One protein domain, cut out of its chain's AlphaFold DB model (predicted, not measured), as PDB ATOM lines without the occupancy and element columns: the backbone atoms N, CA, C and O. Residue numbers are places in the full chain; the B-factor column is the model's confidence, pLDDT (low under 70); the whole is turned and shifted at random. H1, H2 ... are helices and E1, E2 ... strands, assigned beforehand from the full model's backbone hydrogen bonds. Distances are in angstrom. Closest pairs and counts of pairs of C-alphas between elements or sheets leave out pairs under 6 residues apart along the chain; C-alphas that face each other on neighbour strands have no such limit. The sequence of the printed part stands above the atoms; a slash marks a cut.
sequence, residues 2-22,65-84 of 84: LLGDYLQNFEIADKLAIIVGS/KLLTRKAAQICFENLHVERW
ATOM      1  N   LEU A   2     135.133 171.339 114.350       58.66
ATOM      2  CA  LEU A   2     134.734 172.635 114.907       58.66
ATOM      3  C   LEU A   2     136.020 173.425 115.152       58.66
ATOM      4  O   LEU A   2     136.756 173.135 116.088       58.66
ATOM      5  N   LEU A   3     136.326 174.341 114.240       61.75
ATOM      6  CA  LEU A   3     137.405 175.306 114.385       61.75
ATOM      7  C   LEU A   3     136.798 176.572 114.976       61.75
ATOM      8  O   LEU A   3     135.990 177.232 114.327       61.75
ATOM      9  N   GLY A   4     137.162 176.887 116.212       65.12
ATOM     10  CA  GLY A   4     136.840 178.175 116.798       65.12
ATOM     11  C   GLY A   4     137.288 178.277 118.246       65.12
ATOM     12  O   GLY A   4     137.338 177.286 118.974       65.12
ATOM     13  N   ASP A   5     137.653 179.494 118.625       71.75
ATOM     14  CA  ASP A   5     138.066 179.835 119.974       71.75
ATOM     15  C   ASP A   5     136.827 179.941 120.873       71.75
ATOM     16  O   ASP A   5     135.966 180.796 120.664       71.75
ATOM     17  N   TYR A   6     136.728 179.062 121.868       69.88
ATOM     18  CA  TYR A   6     135.614 179.053 122.817       69.88
ATOM     19  C   TYR A   6     135.626 180.269 123.755       69.88
ATOM     20  O   TYR A   6     134.603 180.551 124.375       69.88
ATOM     21  N   LEU A   7     136.752 180.988 123.862       74.38
ATOM     22  CA  LEU A   7     136.835 182.254 124.595       74.38
ATOM     23  C   LEU A   7     136.150 183.393 123.834       74.38
ATOM     24  O   LEU A   7     135.665 184.336 124.451       74.38
ATOM     25  N   GLN A   8     136.103 183.300 122.502       77.06
ATOM     26  CA  GLN A   8     135.494 184.315 121.638       77.06
ATOM     27  C   GLN A   8     134.087 183.925 121.170       77.06
ATOM     28  O   GLN A   8     133.252 184.797 120.953       77.06
ATOM     29  N   ASN A   9     133.805 182.625 121.036       76.38
ATOM     30  CA  ASN A   9     132.523 182.096 120.579       76.38
ATOM     31  C   ASN A   9     131.950 181.088 121.582       76.38
ATOM     32  O   ASN A   9     132.164 179.875 121.476       76.38
ATOM     33  N   PHE A  10     131.149 181.595 122.521       77.62
ATOM     34  CA  PHE A  10     130.467 180.786 123.539       77.62
ATOM     35  C   PHE A  10     129.556 179.700 122.946       77.62
ATOM     36  O   PHE A  10     129.417 178.636 123.545       77.62
ATOM     37  N   GLU A  11     129.024 179.890 121.732       81.25
ATOM     38  CA  GLU A  11     128.223 178.869 121.039       81.25
ATOM     39  C   GLU A  11     128.975 177.547 120.822       81.25
ATOM     40  O   GLU A  11     128.361 176.486 120.701       81.25
ATOM     41  N   ILE A  12     130.311 177.573 120.767       80.38
ATOM     42  CA  ILE A  12     131.133 176.367 120.600       80.38
ATOM     43  C   ILE A  12     131.076 175.500 121.856       80.38
ATOM     44  O   ILE A  12     131.035 174.274 121.745       80.38
ATOM     45  N   ALA A  13     131.019 176.121 123.039       80.00
ATOM     46  CA  ALA A  13     130.898 175.409 124.307       80.00
ATOM     47  C   ALA A  13     129.568 174.642 124.417       80.00
ATOM     48  O   ALA A  13     129.494 173.628 125.114       80.00
ATOM     49  N   ASP A  14     128.541 175.099 123.695       85.50
ATOM     50  CA  ASP A  14     127.213 174.496 123.676       85.50
ATOM     51  C   ASP A  14     127.035 173.356 122.668       85.50
ATOM     52  O   ASP A  14     126.045 172.619 122.765       85.50
ATOM     53  N   LYS A  15     127.970 173.182 121.726       88.31
ATOM     54  CA  LYS A  15     127.945 172.099 120.732       88.31
ATOM     55  C   LYS A  15     128.488 170.795 121.310       88.31
ATOM     56  O   LYS A  15     129.279 170.785 122.245       88.31
ATOM     57  N   LEU A  16     128.102 169.674 120.705       92.19
ATOM     58  CA  LEU A  16     128.709 168.376 120.997       92.19
ATOM     59  C   LEU A  16     130.060 168.275 120.288       92.19
ATOM     60  O   LEU A  16     130.127 168.056 119.078       92.19
ATOM     61  N   ALA A  17     131.136 168.454 121.049       91.25
ATOM     62  CA  ALA A  17     132.497 168.375 120.534       91.25
ATOM     63  C   ALA A  17     133.421 167.557 121.443       91.25
ATOM     64  O   ALA A  17     133.367 167.672 122.674       91.25
ATOM     65  N   ILE A  18     134.294 166.781 120.794       91.00
ATOM     66  CA  ILE A  18     135.419 166.050 121.382       91.00
ATOM     67  C   ILE A  18     136.655 166.370 120.539       91.00
ATOM     68  O   ILE A  18     136.631 166.236 119.315       91.00
ATOM     69  N   ILE A  19     137.732 166.783 121.195       90.81
ATOM     70  CA  ILE A  19     139.028 167.081 120.587       90.81
ATOM     71  C   ILE A  19     140.041 166.086 121.147       90.81
ATOM     72  O   ILE A  19     140.108 165.876 122.355       90.81
ATOM     73  N   VAL A  20     140.829 165.464 120.272       91.44
ATOM     74  CA  VAL A  20     141.824 164.448 120.644       91.44
ATOM     75  C   VAL A  20     143.213 164.959 120.285       91.44
ATOM     76  O   VAL A  20     143.472 165.261 119.120       91.44
ATOM     77  N   GLY A  21     144.118 165.012 121.264       91.88
ATOM     78  CA  GLY A  21     145.531 165.330 121.040       91.88
ATOM     79  C   GLY A  21     146.270 164.140 120.428       91.88
ATOM     80  O   GLY A  21     146.997 163.437 121.121       91.88
ATOM     81  N   SER A  22     146.014 163.848 119.153       91.75
ATOM     82  CA  SER A  22     146.508 162.638 118.489       91.75
ATOM     83  C   SER A  22     148.039 162.586 118.399       91.75
ATOM     84  O   SER A  22     148.681 163.519 117.922       91.75
ATOM     85  N   LYS A  65     142.261 164.069 125.864       93.12
ATOM     86  CA  LYS A  65     141.044 164.468 125.156       93.12
ATOM     87  C   LYS A  65     140.380 165.631 125.878       93.12
ATOM     88  O   LYS A  65     140.285 165.630 127.100       93.12
ATOM     89  N   LEU A  66     139.884 166.591 125.110       91.56
ATOM     90  CA  LEU A  66     139.030 167.663 125.602       91.56
ATOM     91  C   LEU A  66     137.608 167.396 125.134       91.56
ATOM     92  O   LEU A  66     137.381 167.051 123.973       91.56
ATOM     93  N   LEU A  67     136.648 167.551 126.036       92.38
ATOM     94  CA  LEU A  67     135.235 167.373 125.749       92.38
ATOM     95  C   LEU A  67     134.488 168.627 126.180       92.38
ATOM     96  O   LEU A  67     134.746 169.193 127.240       92.38
ATOM     97  N   THR A  68     133.520 169.030 125.369       91.81
ATOM     98  CA  THR A  68     132.476 169.957 125.822       91.81
ATOM     99  C   THR A  68     131.684 169.327 126.965       91.81
ATOM    100  O   THR A  68     131.555 168.103 127.039       91.81
ATOM    101  N   ARG A  69     131.117 170.154 127.855       91.25
ATOM    102  CA  ARG A  69     130.369 169.671 129.030       91.25
ATOM    103  C   ARG A  69     129.272 168.676 128.645       91.25
ATOM    104  O   ARG A  69     129.171 167.621 129.261       91.25
ATOM    105  N   LYS A  70     128.498 168.994 127.602       92.38
ATOM    106  CA  LYS A  70     127.418 168.131 127.100       92.38
ATOM    107  C   LYS A  70     127.953 166.810 126.542       92.38
ATOM    108  O   LYS A  70     127.399 165.760 126.843       92.38
ATOM    109  N   ALA A  71     129.055 166.838 125.786       94.31
ATOM    110  CA  ALA A  71     129.673 165.611 125.282       94.31
ATOM    111  C   ALA A  71     130.197 164.726 126.423       94.31
ATOM    112  O   ALA A  71     129.981 163.520 126.398       94.31
ATOM    113  N   ALA A  72     130.825 165.314 127.447       93.81
ATOM    114  CA  ALA A  72     131.298 164.569 128.612       93.81
ATOM    115  C   ALA A  72     130.150 163.893 129.378       93.81
ATOM    116  O   ALA A  72     130.271 162.725 129.731       93.81
ATOM    117  N   GLN A  73     129.031 164.594 129.587       93.81
ATOM    118  CA  GLN A  73     127.856 164.019 130.251       93.81
ATOM    119  C   GLN A  73     127.326 162.787 129.515       93.81
ATOM    120  O   GLN A  73     127.041 161.792 130.163       93.81
ATOM    121  N   ILE A  74     127.269 162.823 128.181       94.94
ATOM    122  CA  ILE A  74     126.821 161.683 127.369       94.94
ATOM    123  C   ILE A  74     127.856 160.549 127.387       94.94
ATOM    124  O   ILE A  74     127.510 159.387 127.561       94.94
ATOM    125  N   CYS A  75     129.142 160.863 127.203       94.12
ATOM    126  CA  CYS A  75     130.189 159.842 127.112       94.12
ATOM    127  C   CYS A  75     130.432 159.091 128.426       94.12
ATOM    128  O   CYS A  75     130.925 157.965 128.393       94.12
ATOM    129  N   PHE A  76     130.137 159.719 129.564       94.25
ATOM    130  CA  PHE A  76     130.497 159.215 130.886       94.25
ATOM    131  C   PHE A  76     129.295 159.072 131.825       94.25
ATOM    132  O   PHE A  76     129.495 158.933 133.025       94.25
ATOM    133  N   GLU A  77     128.064 159.062 131.305       94.50
ATOM    134  CA  GLU A  77     126.843 158.955 132.124       94.50
ATOM    135  C   GLU A  77     126.845 157.725 133.051       94.50
ATOM    136  O   GLU A  77     126.395 157.805 134.188       94.50
ATOM    137  N   ASN A  78     127.410 156.606 132.584       93.62
ATOM    138  CA  ASN A  78     127.470 155.335 133.313       93.62
ATOM    139  C   ASN A  78     128.835 155.094 133.974       93.62
ATOM    140  O   ASN A  78     129.055 154.046 134.590       93.62
ATOM    141  N   LEU A  79     129.780 156.025 133.813       90.88
ATOM    142  CA  LEU A  79     131.124 155.874 134.347       90.88
ATOM    143  C   LEU A  79     131.106 156.165 135.852       90.88
ATOM    144  O   LEU A  79     130.979 157.311 136.272       90.88
ATOM    145  N   HIS A  80     131.296 155.121 136.652       88.31
ATOM    146  CA  HIS A  80     131.479 155.229 138.097       88.31
ATOM    147  C   HIS A  80     132.960 155.041 138.422       88.31
ATOM    148  O   HIS A  80     133.559 154.027 138.059       88.31
ATOM    149  N   VAL A  81     133.560 156.033 139.077       84.19
ATOM    150  CA  VAL A  81     134.974 156.018 139.460       84.19
ATOM    151  C   VAL A  81     135.055 156.121 140.976       84.19
ATOM    152  O   VAL A  81     134.817 157.177 141.549       84.19
ATOM    153  N   GLU A  82     135.385 155.009 141.626       83.19
ATOM    154  CA  GLU A  82     135.462 154.918 143.091       83.19
ATOM    155  C   GLU A  82     136.754 155.532 143.662       83.19
ATOM    156  O   GLU A  82     136.847 155.793 144.862       83.19
ATOM    157  N   ARG A  83     137.789 155.725 142.829       74.38
ATOM    158  CA  ARG A  83     139.120 156.226 143.222       74.38
ATOM    159  C   ARG A  83     139.795 156.973 142.070       74.38
ATOM    160  O   ARG A  83     139.604 156.586 140.921       74.38
ATOM    161  N   TRP A  84     140.584 157.998 142.398       70.19
ATOM    162  CA  TRP A  84     141.420 158.752 141.452       70.19
ATOM    163  C   TRP A  84     142.681 157.985 141.058       70.19
ATOM    164  O   TRP A  84     143.289 157.365 141.962       70.19
TER     165      TRP A  84
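This is residues 2 to 22 and 65 to 84 of the 84 residues of the protein "CAZy families GT2 protein" of uncultured bacterium (UniProt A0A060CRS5). Little regular structure is here: a small two-stranded ladder, E1 and E2, with the short helix H1 following at one end, and a long coil before it and a free tail after it. Residues 76 to 84 stick out as that tail. The 41 printed residues hold E1, E2 and H1 in that order, the strands antiparallel; the class is mixed, with 13 residues in named elements. The whole is loose, with a radius of gyration of the C-alphas of 12.3 A, and elongated, spanning 36 by 22 by 14 A.

Residues 2 to 17 have no named element. E1, residues 18 to 20, begins at C-alpha 18 (135.419, 166.050, 121.382). E2 is residues 65 to 67. H1, residues 69 to 75, is 10.0 A long and ends at C-alpha 75 (130.189, 159.842, 127.112).

E1 and E2 are antiparallel neighbours at 168 degrees, with N 19 and O 66 within hydrogen-bond range at 2.8 A. A tight link joins E2 to H1. The closest C-alphas of E1 and H1, those of Ile 18 and Ala 71, are 7.0 A apart. In H1 every O i to N i+4 pair is within hydrogen-bond range.

The C-alphas farthest apart, of Gln 8 and Glu 82, are 36.4 A apart. Residues 23 to 64 are not printed, and C-alphas 22 and 65 are 8.8 A apart across this cut. Residues 2 to 4 and 6 have pLDDT under 70.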